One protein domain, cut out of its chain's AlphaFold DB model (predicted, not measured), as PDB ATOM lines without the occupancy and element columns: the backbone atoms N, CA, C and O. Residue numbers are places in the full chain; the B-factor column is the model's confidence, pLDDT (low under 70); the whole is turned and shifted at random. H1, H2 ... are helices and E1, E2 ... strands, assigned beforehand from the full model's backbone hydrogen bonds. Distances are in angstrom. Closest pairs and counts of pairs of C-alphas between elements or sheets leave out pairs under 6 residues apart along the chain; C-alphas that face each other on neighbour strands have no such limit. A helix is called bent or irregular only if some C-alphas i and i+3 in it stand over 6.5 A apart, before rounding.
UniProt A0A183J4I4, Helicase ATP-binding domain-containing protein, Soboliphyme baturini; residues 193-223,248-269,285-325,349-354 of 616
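What this domain is: This is residues 193 to 223, 248 to 269, 285 to 325 and 349 to 354 of the 616 residues of the protein "Helicase ATP-binding domain-containing protein" of Soboliphyme baturini (UniProt A0A183J4I4). A long helix, H1, has a shorter one, H2, side by side with its earlier part and running back along it, while its far end, residues 215 to 223, sticks out alone. Short H3 packs on residues 261 to 265 of H2, H4 crosses the H1 and H2 pair at a steep angle, and a tiny two-stranded sheet of E1 and E2 sits by the beginning of H1. The 100 printed residues hold four named helices and two named strands in the order E1, H1, H2, H3, H4, E2, the strands antiparallel in the order E1 - E2. The class is mostly helix. The whole is loose, with a radius of gyration of the C-alphas of 15.9 A, and elongated, spanning 55 by 34 by 24 A.

Where its parts are: Find C-alpha 193 at (-29.092, -15.609, 31.665), where E1, residues 193 to 195, begins. From there H1, residues 196 to 223, runs 40.7 A to C-alpha 223 at (6.621, -44.503, 35.056). After a cut, look for H2 in residues 248 to 266, 27.0 A long. H3 is residues 291 to 298, 10.3 A, and H4 residues 303 to 319, 25.3 A. H4 is irregular: C-alphas 304 and 307 are 7.3 A apart. E2, residues 350 to 353, ends at C-alpha 353 at (-34.273, -17.547, 28.661).

How they stand to each other: Start at H2, the hub, which touches the three other helices. It touches H1 at a shallow tilt of 24 degrees, opposite ways; their closest C-alphas, of Ile 203 and Val 255, are 5.8 A apart. With residues 261 to 265 alone it touches H3 at a steep tilt of 49 degrees, closest at the C-alphas of Glu 264 and Leu 295, 6.7 A. H2 and H4 only just touch, with 3 pairs of C-alphas within 8 A, the closest those of Leu 254 and Ile 309 at 7.1 A. H1 and H4 are close but not clearly touching, at a steep tilt of 66 degrees; their closest C-alphas, of Ala 206 and Ile 316, are 7.2 A apart. H1 and H3 are apart. Between E1 and E2, at 154 degrees, N 194 and O 351 are 3.1 A apart and N 351 and O 194 2.9 A, within hydrogen-bond range. In H1, H2 and H3 every O i to N i+4 pair is within that range; in H4 11 of 13 are.

The domain as a whole: The two C-alphas farthest apart, of Glu 223 and Gly 288, are 55.8 A apart. Residues 224 to 247, 270 to 284 and 326 to 348 are not printed; the C-alpha gaps across these cuts are 19.9 A, 8.3 A and 34.7 A. Of the links printed whole, E1 to H1 and H3 to H4 are tight. Mean pLDDT of the printed part is 78.6; look for values under 70 at residue 223, residues 285 to 286, 288 to 289 and 318 to 325.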
ATOM      1  N   THR A 193     -29.895 -16.433  32.566       74.75
ATOM      2  CA  THR A 193     -29.092 -15.609  31.665       74.75
ATOM      3  C   THR A 193     -27.675 -16.147  31.664       74.75
ATOM      4  O   THR A 193     -27.109 -16.385  32.729       74.75
ATOM      5  N   PHE A 194     -27.108 -16.301  30.476       79.69
ATOM      6  CA  PHE A 194     -25.697 -16.605  30.288       79.69
ATOM      7  C   PHE A 194     -25.182 -15.858  29.058       79.69
ATOM      8  O   PHE A 194     -25.951 -15.428  28.193       79.69
ATOM      9  N   SER A 195     -23.877 -15.653  28.995       81.75
ATOM     10  CA  SER A 195     -23.196 -15.008  27.883       81.75
ATOM     11  C   SER A 195     -22.387 -16.013  27.069       81.75
ATOM     12  O   SER A 195     -21.978 -17.055  27.578       81.75
ATOM     13  N   SER A 196     -22.086 -15.684  25.813       80.62
ATOM     14  CA  SER A 196     -21.183 -16.497  24.988       80.62
ATOM     15  C   SER A 196     -19.792 -16.647  25.621       80.62
ATOM     16  O   SER A 196     -19.137 -17.665  25.439       80.62
ATOM     17  N   LYS A 197     -19.366 -15.676  26.445       79.88
ATOM     18  CA  LYS A 197     -18.135 -15.775  27.244       79.88
ATOM     19  C   LYS A 197     -18.214 -16.829  28.341       79.88
ATOM     20  O   LYS A 197     -17.190 -17.430  28.634       79.88
ATOM     21  N   ASP A 198     -19.386 -17.037  28.935       81.12
ATOM     22  CA  ASP A 198     -19.560 -18.059  29.969       81.12
ATOM     23  C   ASP A 198     -19.415 -19.454  29.347       81.12
ATOM     24  O   ASP A 198     -18.698 -20.290  29.887       81.12
ATOM     25  N   VAL A 199     -19.990 -19.672  28.156       84.44
ATOM     26  CA  VAL A 199     -19.823 -20.924  27.391       84.44
ATOM     27  C   VAL A 199     -18.359 -21.140  27.001       84.44
ATOM     28  O   VAL A 199     -17.808 -22.204  27.273       84.44
ATOM     29  N   ALA A 200     -17.703 -20.119  26.439       82.50
ATOM     30  CA  ALA A 200     -16.284 -20.183  26.086       82.50
ATOM     31  C   ALA A 200     -15.386 -20.445  27.313       82.50
ATOM     32  O   ALA A 200     -14.411 -21.194  27.231       82.50
ATOM     33  N   GLY A 201     -15.726 -19.853  28.463       83.06
ATOM     34  CA  GLY A 201     -15.079 -20.108  29.749       83.06
ATOM     35  C   GLY A 201     -15.207 -21.571  30.167       83.06
ATOM     36  O   GLY A 201     -14.191 -22.211  30.424       83.06
ATOM     37  N   CYS A 202     -16.422 -22.129  30.125       83.25
ATOM     38  CA  CYS A 202     -16.662 -23.543  30.421       83.25
ATOM     39  C   CYS A 202     -15.887 -24.481  29.483       83.25
ATOM     40  O   CYS A 202     -15.296 -25.452  29.952       83.25
ATOM     41  N   ILE A 203     -15.846 -24.191  28.176       86.06
ATOM     42  CA  ILE A 203     -15.065 -24.973  27.202       86.06
ATOM     43  C   ILE A 203     -13.584 -24.938  27.568       86.06
ATOM     44  O   ILE A 203     -12.930 -25.983  27.593       86.06
ATOM     45  N   LYS A 204     -13.049 -23.750  27.865       85.12
ATOM     46  CA  LYS A 204     -11.644 -23.575  28.229       85.12
ATOM     47  C   LYS A 204     -11.297 -24.354  29.498       85.12
ATOM     48  O   LYS A 204     -10.338 -25.120  29.476       85.12
ATOM     49  N   GLU A 205     -12.078 -24.191  30.562       84.62
ATOM     50  CA  GLU A 205     -11.864 -24.870  31.846       84.62
ATOM     51  C   GLU A 205     -11.947 -26.395  31.697       84.62
ATOM     52  O   GLU A 205     -11.028 -27.103  32.109       84.62
ATOM     53  N   ALA A 206     -12.981 -26.912  31.025       84.19
ATOM     54  CA  ALA A 206     -13.125 -28.347  30.779       84.19
ATOM     55  C   ALA A 206     -11.982 -28.909  29.911       84.19
ATOM     56  O   ALA A 206     -11.476 -29.998  30.175       84.19
ATOM     57  N   THR A 207     -11.520 -28.148  28.912       86.00
ATOM     58  CA  THR A 207     -10.375 -28.530  28.068       86.00
ATOM     59  C   THR A 207      -9.063 -28.543  28.855       86.00
ATOM     60  O   THR A 207      -8.200 -29.384  28.603       86.00
ATOM     61  N   GLU A 208      -8.871 -27.617  29.797       84.19
ATOM     62  CA  GLU A 208      -7.695 -27.605  30.671       84.19
ATOM     63  C   GLU A 208      -7.682 -28.809  31.619       84.19
ATOM     64  O   GLU A 208      -6.631 -29.432  31.773       84.19
ATOM     65  N   VAL A 209      -8.833 -29.183  32.189       82.94
ATOM     66  CA  VAL A 209      -8.965 -30.413  32.990       82.94
ATOM     67  C   VAL A 209      -8.664 -31.645  32.140       82.94
ATOM     68  O   VAL A 209      -7.855 -32.475  32.546       82.94
ATOM     69  N   LEU A 210      -9.215 -31.720  30.924       85.12
ATOM     70  CA  LEU A 210      -8.961 -32.827  29.998       85.12
ATOM     71  C   LEU A 210      -7.464 -32.981  29.702       85.12
ATOM     72  O   LEU A 210      -6.918 -34.073  29.812       85.12
ATOM     73  N   LYS A 211      -6.773 -31.877  29.391       84.44
ATOM     74  CA  LYS A 211      -5.324 -31.881  29.139       84.44
ATOM     75  C   LYS A 211      -4.516 -32.338  30.355       84.44
ATOM     76  O   LYS A 211      -3.525 -33.038  30.179       84.44
ATOM     77  N   LYS A 212      -4.904 -31.929  31.566       83.12
ATOM     78  CA  LYS A 212      -4.218 -32.344  32.798       83.12
ATOM     79  C   LYS A 212      -4.360 -33.843  33.041       83.12
ATOM     80  O   LYS A 212      -3.340 -34.503  33.185       83.12
ATOM     81  N   LEU A 213      -5.583 -34.370  32.975       81.69
ATOM     82  CA  LEU A 213      -5.845 -35.800  33.159       81.69
ATOM     83  C   LEU A 213      -5.128 -36.655  32.099       81.69
ATOM     84  O   LEU A 213      -4.538 -37.680  32.427       81.69
ATOM     85  N   MET A 214      -5.089 -36.201  30.839       82.88
ATOM     86  CA  MET A 214      -4.321 -36.877  29.784       82.88
ATOM     87  C   MET A 214      -2.815 -36.913  30.082       82.88
ATOM     88  O   MET A 214      -2.173 -37.943  29.884       82.88
ATOM     89  N   ASN A 215      -2.246 -35.803  30.562       81.56
ATOM     90  CA  ASN A 215      -0.827 -35.738  30.916       81.56
ATOM     91  C   ASN A 215      -0.501 -36.608  32.141       81.56
ATOM     92  O   ASN A 215       0.575 -37.201  32.186       81.56
ATOM     93  N   GLU A 216      -1.407 -36.686  33.119       79.44
ATOM     94  CA  GLU A 216      -1.281 -37.548  34.301       79.44
ATOM     95  C   GLU A 216      -1.296 -39.035  33.909       79.44
ATOM     96  O   GLU A 216      -0.398 -39.776  34.313       79.44
ATOM     97  N   GLU A 217      -2.227 -39.468  33.046       77.50
ATOM     98  CA  GLU A 217      -2.219 -40.837  32.507       77.50
ATOM     99  C   GLU A 217      -0.935 -41.150  31.726       77.50
ATOM    100  O   GLU A 217      -0.386 -42.248  31.839       77.50
ATOM    101  N   GLU A 218      -0.443 -40.208  30.918       78.56
ATOM    102  CA  GLU A 218       0.776 -40.407  30.132       78.56
ATOM    103  C   GLU A 218       2.031 -40.480  31.021       78.56
ATOM    104  O   GLU A 218       2.935 -41.275  30.750       78.56
ATOM    105  N   ALA A 219       2.083 -39.691  32.100       75.81
ATOM    106  CA  ALA A 219       3.149 -39.752  33.096       75.81
ATOM    107  C   ALA A 219       3.158 -41.103  33.827       75.81
ATOM    108  O   ALA A 219       4.210 -41.734  33.905       75.81
ATOM    109  N   LEU A 220       1.991 -41.596  34.257       73.06
ATOM    110  CA  LEU A 220       1.854 -42.918  34.881       73.06
ATOM    111  C   LEU A 220       2.279 -44.051  33.937       73.06
ATOM    112  O   LEU A 220       2.996 -44.963  34.346       73.06
ATOM    113  N   ARG A 221       1.908 -43.981  32.651       72.94
ATOM    114  CA  ARG A 221       2.353 -44.961  31.641       72.94
ATOM    115  C   ARG A 221       3.873 -44.956  31.472       72.94
ATOM    116  O   ARG A 221       4.482 -46.020  31.423       72.94
ATOM    117  N   LYS A 222       4.497 -43.774  31.438       73.25
ATOM    118  CA  LYS A 222       5.961 -43.635  31.364       73.25
ATOM    119  C   LYS A 222       6.659 -44.156  32.621       73.25
ATOM    120  O   LYS A 222       7.702 -44.794  32.509       73.25
ATOM    121  N   GLU A 223       6.096 -43.934  33.808       68.31
ATOM    122  CA  GLU A 223       6.621 -44.503  35.056       68.31
ATOM    123  C   GLU A 223       6.525 -46.033  35.077       68.31
ATOM    124  O   GLU A 223       7.475 -46.699  35.493       68.31
ATOM    125  N   LEU A 248     -12.339 -39.680  30.977       84.31
ATOM    126  CA  LEU A 248     -11.753 -38.878  29.900       84.31
ATOM    127  C   LEU A 248     -12.642 -38.822  28.650       84.31
ATOM    128  O   LEU A 248     -12.707 -37.779  27.994       84.31
ATOM    129  N   ASN A 249     -13.331 -39.914  28.315       85.62
ATOM    130  CA  ASN A 249     -14.214 -39.970  27.153       85.62
ATOM    131  C   ASN A 249     -15.475 -39.138  27.381       85.62
ATOM    132  O   ASN A 249     -15.900 -38.405  26.484       85.62
ATOM    133  N   GLU A 250     -16.049 -39.206  28.583       85.62
ATOM    134  CA  GLU A 250     -17.204 -38.389  28.959       85.62
ATOM    135  C   GLU A 250     -16.840 -36.898  28.970       85.62
ATOM    136  O   GLU A 250     -17.584 -36.071  28.436       85.62
ATOM    137  N   LEU A 251     -15.657 -36.552  29.491       85.19
ATOM    138  CA  LEU A 251     -15.134 -35.185  29.494       85.19
ATOM    139  C   LEU A 251     -14.875 -34.653  28.079       85.19
ATOM    140  O   LEU A 251     -15.273 -33.530  27.760       85.19
ATOM    141  N   ALA A 252     -14.265 -35.454  27.204       86.75
ATOM    142  CA  ALA A 252     -14.066 -35.093  25.803       86.75
ATOM    143  C   ALA A 252     -15.403 -34.905  25.066       86.75
ATOM    144  O   ALA A 252     -15.562 -33.953  24.296       86.75
ATOM    145  N   HIS A 253     -16.387 -35.767  25.338       88.94
ATOM    146  CA  HIS A 253     -17.731 -35.645  24.780       88.94
ATOM    147  C   HIS A 253     -18.436 -34.367  25.267       88.94
ATOM    148  O   HIS A 253     -19.058 -33.669  24.466       88.94
ATOM    149  N   LEU A 254     -18.288 -33.999  26.544       88.44
ATOM    150  CA  LEU A 254     -18.809 -32.739  27.082       88.44
ATOM    151  C   LEU A 254     -18.182 -31.518  26.395       88.44
ATOM    152  O   LEU A 254     -18.910 -30.610  25.994       88.44
ATOM    153  N   VAL A 255     -16.857 -31.496  26.216       88.38
ATOM    154  CA  VAL A 255     -16.160 -30.410  25.501       88.38
ATOM    155  C   VAL A 255     -16.674 -30.287  24.064       88.38
ATOM    156  O   VAL A 255     -16.946 -29.177  23.603       88.38
ATOM    157  N   ALA A 256     -16.876 -31.410  23.371       89.31
ATOM    158  CA  ALA A 256     -17.431 -31.417  22.019       89.31
ATOM    159  C   ALA A 256     -18.879 -30.890  21.971       89.31
ATOM    160  O   ALA A 256     -19.213 -30.091  21.095       89.31
ATOM    161  N   LEU A 257     -19.735 -31.285  22.923       90.19
ATOM    162  CA  LEU A 257     -21.104 -30.769  23.037       90.19
ATOM    163  C   LEU A 257     -21.126 -29.256  23.282       90.19
ATOM    164  O   LEU A 257     -21.881 -28.541  22.621       90.19
ATOM    165  N   LEU A 258     -20.283 -28.761  24.192       88.62
ATOM    166  CA  LEU A 258     -20.171 -27.330  24.474       88.62
ATOM    167  C   LEU A 258     -19.648 -26.551  23.256       88.62
ATOM    168  O   LEU A 258     -20.176 -25.482  22.961       88.62
ATOM    169  N   GLY A 259     -18.684 -27.099  22.509       88.50
ATOM    170  CA  GLY A 259     -18.186 -26.498  21.266       88.50
ATOM    171  C   GLY A 259     -19.241 -26.444  20.153       88.50
ATOM    172  O   GLY A 259     -19.387 -25.422  19.484       88.50
ATOM    173  N   ASN A 260     -20.043 -27.501  19.991       90.56
ATOM    174  CA  ASN A 260     -21.185 -27.487  19.068       90.56
ATOM    175  C   ASN A 260     -22.232 -26.444  19.485       90.56
ATOM    176  O   ASN A 260     -22.818 -25.776  18.634       90.56
ATOM    177  N   PHE A 261     -22.458 -26.286  20.790       90.06
ATOM    178  CA  PHE A 261     -23.363 -25.276  21.331       90.06
ATOM    179  C   PHE A 261     -22.870 -23.849  21.092       90.06
ATOM    180  O   PHE A 261     -23.645 -23.004  20.647       90.06
ATOM    181  N   GLU A 262     -21.578 -23.589  21.297       88.69
ATOM    182  CA  GLU A 262     -20.951 -22.310  20.951       88.69
ATOM    183  C   GLU A 262     -21.104 -21.994  19.452       88.69
ATOM    184  O   GLU A 262     -21.530 -20.896  19.091       88.69
ATOM    185  N   ALA A 263     -20.866 -22.978  18.578       87.06
ATOM    186  CA  ALA A 263     -21.002 -22.809  17.133       87.06
ATOM    187  C   ALA A 263     -22.445 -22.501  16.689       87.06
ATOM    188  O   ALA A 263     -22.645 -21.699  15.777       87.06
ATOM    189  N   GLU A 264     -23.459 -23.111  17.312       88.38
ATOM    190  CA  GLU A 264     -24.866 -22.787  17.041       88.38
ATOM    191  C   GLU A 264     -25.247 -21.389  17.551       88.38
ATOM    192  O   GLU A 264     -25.973 -20.663  16.870       88.38
ATOM    193  N   ILE A 265     -24.721 -20.964  18.708       85.06
ATOM    194  CA  ILE A 265     -24.914 -19.597  19.219       85.06
ATOM    195  C   ILE A 265     -24.335 -18.561  18.245       85.06
ATOM    196  O   ILE A 265     -24.966 -17.535  17.988       85.06
ATOM    197  N   ASP A 266     -23.168 -18.835  17.664       82.88
ATOM    198  CA  ASP A 266     -22.509 -17.934  16.716       82.88
ATOM    199  C   ASP A 266     -23.253 -17.777  15.380       82.88
ATOM    200  O   ASP A 266     -23.038 -16.787  14.669       82.88
ATOM    201  N   LYS A 267     -24.155 -18.710  15.038       84.56
ATOM    202  CA  LYS A 267     -25.031 -18.620  13.855       84.56
ATOM    203  C   LYS A 267     -26.209 -17.664  14.051       84.56
ATOM    204  O   LYS A 267     -26.882 -17.333  13.074       84.56
ATOM    205  N   ILE A 268     -26.483 -17.220  15.280       81.50
ATOM    206  CA  ILE A 268     -27.624 -16.351  15.576       81.50
ATOM    207  C   ILE A 268     -27.393 -14.963  14.960       81.50
ATOM    208  O   ILE A 268     -26.610 -14.153  15.459       81.50
ATOM    209  N   ASP A 269     -28.126 -14.663  13.887       70.00
ATOM    210  CA  ASP A 269     -28.070 -13.360  13.228       70.00
ATOM    211  C   ASP A 269     -28.868 -12.295  14.004       70.00
ATOM    212  O   ASP A 269     -30.103 -12.332  14.093       70.00
ATOM    213  N   ARG A 285     -32.573  -9.785  19.284       65.31
ATOM    214  CA  ARG A 285     -33.665 -10.477  18.603       65.31
ATOM    215  C   ARG A 285     -34.362 -11.397  19.588       65.31
ATOM    216  O   ARG A 285     -33.708 -12.044  20.403       65.31
ATOM    217  N   THR A 286     -35.680 -11.450  19.488       62.88
ATOM    218  CA  THR A 286     -36.488 -12.383  20.262       62.88
ATOM    219  C   THR A 286     -36.897 -13.558  19.394       62.88
ATOM    220  O   THR A 286     -37.254 -13.390  18.229       62.88
ATOM    221  N   PHE A 287     -36.865 -14.740  19.995       70.06
ATOM    222  CA  PHE A 287     -37.343 -15.989  19.437       70.06
ATOM    223  C   PHE A 287     -38.434 -16.576  20.346       70.06
ATOM    224  O   PHE A 287     -38.496 -16.256  21.535       70.06
ATOM    225  N   GLY A 288     -39.298 -17.429  19.794       64.62
ATOM    226  CA  GLY A 288     -40.322 -18.127  20.578       64.62
ATOM    227  C   GLY A 288     -39.717 -19.074  21.621       64.62
ATOM    228  O   GLY A 288     -38.558 -19.474  21.518       64.62
ATOM    229  N   GLY A 289     -40.511 -19.481  22.617       62.50
ATOM    230  CA  GLY A 289     -40.037 -20.313  23.737       62.50
ATOM    231  C   GLY A 289     -39.442 -21.675  23.342       62.50
ATOM    232  O   GLY A 289     -38.659 -22.243  24.096       62.50
ATOM    233  N   SER A 290     -39.754 -22.194  22.151       74.00
ATOM    234  CA  SER A 290     -39.164 -23.427  21.611       74.00
ATOM    235  C   SER A 290     -37.741 -23.252  21.078       74.00
ATOM    236  O   SER A 290     -37.045 -24.246  20.894       74.00
ATOM    237  N   PHE A 291     -37.284 -22.020  20.843       81.31
ATOM    238  CA  PHE A 291     -36.003 -21.760  20.186       81.31
ATOM    239  C   PHE A 291     -34.805 -22.265  20.988       81.31
ATOM    240  O   PHE A 291     -33.869 -22.797  20.408       81.31
ATOM    241  N   LEU A 292     -34.828 -22.164  22.323       81.69
ATOM    242  CA  LEU A 292     -33.745 -22.729  23.134       81.69
ATOM    243  C   LEU A 292     -33.700 -24.260  23.015       81.69
ATOM    244  O   LEU A 292     -32.619 -24.836  22.966       81.69
ATOM    245  N   HIS A 293     -34.859 -24.916  22.947       81.06
ATOM    246  CA  HIS A 293     -34.920 -26.361  22.725       81.06
ATOM    247  C   HIS A 293     -34.389 -26.735  21.340       81.06
ATOM    248  O   HIS A 293     -33.665 -27.716  21.217       81.06
ATOM    249  N   GLU A 294     -34.711 -25.946  20.316       84.75
ATOM    250  CA  GLU A 294     -34.159 -26.101  18.969       84.75
ATOM    251  C   GLU A 294     -32.637 -25.913  18.962       84.75
ATOM    252  O   GLU A 294     -31.924 -26.762  18.439       84.75
ATOM    253  N   LEU A 295     -32.135 -24.870  19.630       85.62
ATOM    254  CA  LEU A 295     -30.709 -24.587  19.767       85.62
ATOM    255  C   LEU A 295     -29.972 -25.753  20.440       85.62
ATOM    256  O   LEU A 295     -29.001 -26.262  19.891       85.62
ATOM    257  N   LEU A 296     -30.467 -26.227  21.590       86.88
ATOM    258  CA  LEU A 296     -29.887 -27.368  22.306       86.88
ATOM    259  C   LEU A 296     -29.930 -28.654  21.468       86.88
ATOM    260  O   LEU A 296     -28.939 -29.382  21.416       86.88
ATOM    261  N   ASN A 297     -31.042 -28.912  20.773       87.25
ATOM    262  CA  ASN A 297     -31.178 -30.074  19.898       87.25
ATOM    263  C   ASN A 297     -30.194 -30.027  18.721       87.25
ATOM    264  O   ASN A 297     -29.575 -31.049  18.423       87.25
ATOM    265  N   ASN A 298     -30.008 -28.861  18.095       88.00
ATOM    266  CA  ASN A 298     -29.038 -28.662  17.011       88.00
ATOM    267  C   ASN A 298     -27.595 -28.870  17.495       88.00
ATOM    268  O   ASN A 298     -26.747 -29.340  16.739       88.00
ATOM    269  N   SER A 299     -27.327 -28.600  18.774       87.31
ATOM    270  CA  SER A 299     -26.041 -28.862  19.430       87.31
ATOM    271  C   SER A 299     -25.893 -30.285  19.987       87.31
ATOM    272  O   SER A 299     -24.900 -30.578  20.649       87.31
ATOM    273  N   ASN A 300     -26.856 -31.178  19.724       86.62
ATOM    274  CA  ASN A 300     -26.932 -32.549  20.246       86.62
ATOM    275  C   ASN A 300     -27.075 -32.669  21.778       86.62
ATOM    276  O   ASN A 300     -26.861 -33.743  22.340       86.62
ATOM    277  N   ILE A 301     -27.502 -31.608  22.464       86.00
ATOM    278  CA  ILE A 301     -27.802 -31.632  23.899       86.00
ATOM    279  C   ILE A 301     -29.261 -32.065  24.082       86.00
ATOM    280  O   ILE A 301     -30.191 -31.263  23.995       86.00
ATOM    281  N   ARG A 302     -29.465 -33.366  24.320       86.25
ATOM    282  CA  ARG A 302     -30.789 -33.987  24.505       86.25
ATOM    283  C   ARG A 302     -31.150 -34.136  25.981       86.25
ATOM    284  O   ARG A 302     -30.280 -34.176  26.845       86.25
ATOM    285  N   SER A 303     -32.442 -34.296  26.271       78.06
ATOM    286  CA  SER A 303     -32.951 -34.466  27.642       78.06
ATOM    287  C   SER A 303     -32.354 -35.665  28.383       78.06
ATOM    288  O   SER A 303     -32.194 -35.602  29.596       78.06
ATOM    289  N   GLU A 304     -32.009 -36.732  27.663       83.25
ATOM    290  CA  GLU A 304     -31.403 -37.956  28.211       83.25
ATOM    291  C   GLU A 304     -29.988 -37.722  28.759       83.25
ATOM    292  O   GLU A 304     -29.573 -38.380  29.705       83.25
ATOM    293  N   LEU A 305     -29.267 -36.740  28.210       81.88
ATOM    294  CA  LEU A 305     -27.905 -36.397  28.628       81.88
ATOM    295  C   LEU A 305     -27.875 -35.455  29.838       81.88
ATOM    296  O   LEU A 305     -26.800 -35.103  30.311       81.88
ATOM    297  N   ARG A 306     -29.040 -35.033  30.347       81.12
ATOM    298  CA  ARG A 306     -29.142 -34.052  31.432       81.12
ATOM    299  C   ARG A 306     -28.388 -34.492  32.685       81.12
ATOM    300  O   ARG A 306     -27.560 -33.732  33.177       81.12
ATOM    301  N   ASP A 307     -28.722 -35.662  33.220       81.38
ATOM    302  CA  ASP A 307     -28.162 -36.123  34.493       81.38
ATOM    303  C   ASP A 307     -26.662 -36.456  34.366       81.38
ATOM    304  O   ASP A 307     -25.899 -35.939  35.183       81.38
ATOM    305  N   PRO A 308     -26.197 -37.158  33.304       81.31
ATOM    306  CA  PRO A 308     -24.766 -37.370  33.066       81.31
ATOM    307  C   PRO A 308     -23.957 -36.070  32.945       81.31
ATOM    308  O   PRO A 308     -22.910 -35.926  33.571       81.31
ATOM    309  N   ILE A 309     -24.453 -35.083  32.185       82.62
ATOM    310  CA  ILE A 309     -23.773 -33.786  32.029       82.62
ATOM    311  C   ILE A 309     -23.684 -33.053  33.374       82.62
ATOM    312  O   ILE A 309     -22.645 -32.474  33.687       82.62
ATOM    313  N   LEU A 310     -24.757 -33.057  34.172       82.38
ATOM    314  CA  LEU A 310     -24.767 -32.389  35.475       82.38
ATOM    315  C   LEU A 310     -23.794 -33.041  36.458       82.38
ATOM    316  O   LEU A 310     -23.069 -32.322  37.144       82.38
ATOM    317  N   GLU A 311     -23.756 -34.373  36.504       79.88
ATOM    318  CA  GLU A 311     -22.822 -35.109  37.354       79.88
ATOM    319  C   GLU A 311     -21.368 -34.806  36.972       79.88
ATOM    320  O   GLU A 311     -20.543 -34.501  37.835       79.88
ATOM    321  N   LEU A 312     -21.064 -34.803  35.673       81.50
ATOM    322  CA  LEU A 312     -19.729 -34.515  35.161       81.50
ATOM    323  C   LEU A 312     -19.299 -33.066  35.434       81.50
ATOM    324  O   LEU A 312     -18.183 -32.835  35.895       81.50
ATOM    325  N   ILE A 313     -20.182 -32.082  35.231       81.94
ATOM    326  CA  ILE A 313     -19.915 -30.678  35.590       81.94
ATOM    327  C   ILE A 313     -19.667 -30.539  37.098       81.94
ATOM    328  O   ILE A 313     -18.776 -29.789  37.507       81.94
ATOM    329  N   ASP A 314     -20.418 -31.259  37.934       75.12
ATOM    330  CA  ASP A 314     -20.231 -31.243  39.384       75.12
ATOM    331  C   ASP A 314     -18.887 -31.863  39.804       75.12
ATOM    332  O   ASP A 314     -18.258 -31.336  40.733       75.12
ATOM    333  N   LYS A 315     -18.429 -32.924  39.118       75.50
ATOM    334  CA  LYS A 315     -17.094 -33.527  39.291       75.50
ATOM    335  C   LYS A 315     -15.985 -32.563  38.856       75.50
ATOM    336  O   LYS A 315     -15.097 -32.278  39.654       75.50
ATOM    337  N   ILE A 316     -16.085 -31.962  37.664       74.75
ATOM    338  CA  ILE A 316     -15.134 -30.946  37.161       74.75
ATOM    339  C   ILE A 316     -15.036 -29.762  38.129       74.75
ATOM    340  O   ILE A 316     -13.944 -29.338  38.499       74.75
ATOM    341  N   SER A 317     -16.179 -29.252  38.593       71.75
ATOM    342  CA  SER A 317     -16.230 -28.128  39.538       71.75
ATOM    343  C   SER A 317     -15.564 -28.456  40.874       71.75
ATOM    344  O   SER A 317     -15.061 -27.564  41.549       71.75
ATOM    345  N   SER A 318     -15.587 -29.727  41.275       66.81
ATOM    346  CA  SER A 318     -14.939 -30.194  42.501       66.81
ATOM    347  C   SER A 318     -13.438 -30.437  42.297       66.81
ATOM    348  O   SER A 318     -12.660 -30.163  43.206       66.81
ATOM    349  N   TYR A 319     -13.023 -30.869  41.100       68.25
ATOM    350  CA  TYR A 319     -11.616 -30.979  40.694       68.25
ATOM    351  C   TYR A 319     -10.924 -29.603  40.626       68.25
ATOM    352  O   TYR A 319      -9.753 -29.470  40.966       68.25
ATOM    353  N   LEU A 320     -11.655 -28.549  40.244       64.81
ATOM    354  CA  LEU A 320     -11.148 -27.175  40.111       64.81
ATOM    355  C   LEU A 320     -11.151 -26.352  41.422       64.81
ATOM    356  O   LEU A 320     -11.116 -25.121  41.375       64.81
ATOM    357  N   ALA A 321     -11.190 -26.989  42.598       54.62
ATOM    358  CA  ALA A 321     -11.242 -26.284  43.883       54.62
ATOM    359  C   ALA A 321     -10.052 -25.316  44.082       54.62
ATOM    360  O   ALA A 321      -8.883 -25.695  44.008       54.62
ATOM    361  N   VAL A 322     -10.358 -24.043  44.359       44.94
ATOM    362  CA  VAL A 322      -9.371 -22.966  44.524       44.94
ATOM    363  C   VAL A 322      -8.823 -22.952  45.956       44.94
ATOM    364  O   VAL A 322      -9.572 -22.735  46.907       44.94
ATOM    365  N   TYR A 323      -7.504 -23.111  46.107       33.81
ATOM    366  CA  TYR A 323      -6.769 -22.819  47.342       33.81
ATOM    367  C   TYR A 323      -6.288 -21.362  47.308       33.81
ATOM    368  O   TYR A 323      -5.506 -20.984  46.436       33.81
ATOM    369  N   VAL A 324      -6.780 -20.529  48.229       32.03
ATOM    370  CA  VAL A 324      -6.364 -19.124  48.374       32.03
ATOM    371  C   VAL A 324      -5.466 -19.009  49.600       32.03
ATOM    372  O   VAL A 324      -5.927 -19.186  50.725       32.03
ATOM    373  N   THR A 325      -4.198 -18.667  49.393       29.59
ATOM    374  CA  THR A 325      -3.296 -18.192  50.452       29.59
ATOM    375  C   THR A 325      -2.898 -16.755  50.189       29.59
ATOM    376  O   THR A 325      -2.725 -16.351  49.041       29.59
ATOM    377  N   LEU A 349     -22.385 -12.161  23.175       71.94
ATOM    378  CA  LEU A 349     -23.824 -12.355  23.047       71.94
ATOM    379  C   LEU A 349     -24.372 -12.700  24.427       71.94
ATOM    380  O   LEU A 349     -23.821 -13.552  25.117       71.94
ATOM    381  N   LEU A 350     -25.443 -12.026  24.833       76.50
ATOM    382  CA  LEU A 350     -26.138 -12.303  26.082       76.50
ATOM    383  C   LEU A 350     -27.459 -12.993  25.749       76.50
ATOM    384  O   LEU A 350     -28.318 -12.400  25.096       76.50
ATOM    385  N   ILE A 351     -27.596 -14.245  26.178       76.69
ATOM    386  CA  ILE A 351     -28.767 -15.079  25.924       76.69
ATOM    387  C   ILE A 351     -29.607 -15.104  27.194       76.69
ATOM    388  O   ILE A 351     -29.150 -15.507  28.264       76.69
ATOM    389  N   ASN A 352     -30.852 -14.660  27.060       77.88
ATOM    390  CA  ASN A 352     -31.836 -14.686  28.129       77.88
ATOM    391  C   ASN A 352     -32.917 -15.708  27.797       77.88
ATOM    392  O   ASN A 352     -33.602 -15.574  26.784       77.88
ATOM    393  N   HIS A 353     -33.104 -16.684  28.676       76.44
ATOM    394  CA  HIS A 353     -34.273 -17.547  28.661       76.44
ATOM    395  C   HIS A 353     -35.220 -17.086  29.767       76.44
ATOM    396  O   HIS A 353     -34.833 -17.064  30.935       76.44
ATOM    397  N   TRP A 354     -36.446 -16.696  29.413       74.69
ATOM    398  CA  TRP A 354     -37.418 -16.153  30.362       74.69
ATOM    399  C   TRP A 354     -38.691 -16.994  30.408       74.69
ATOM    400  O   TRP A 354     -39.359 -17.199  29.397       74.69
TER     401      TRP A 354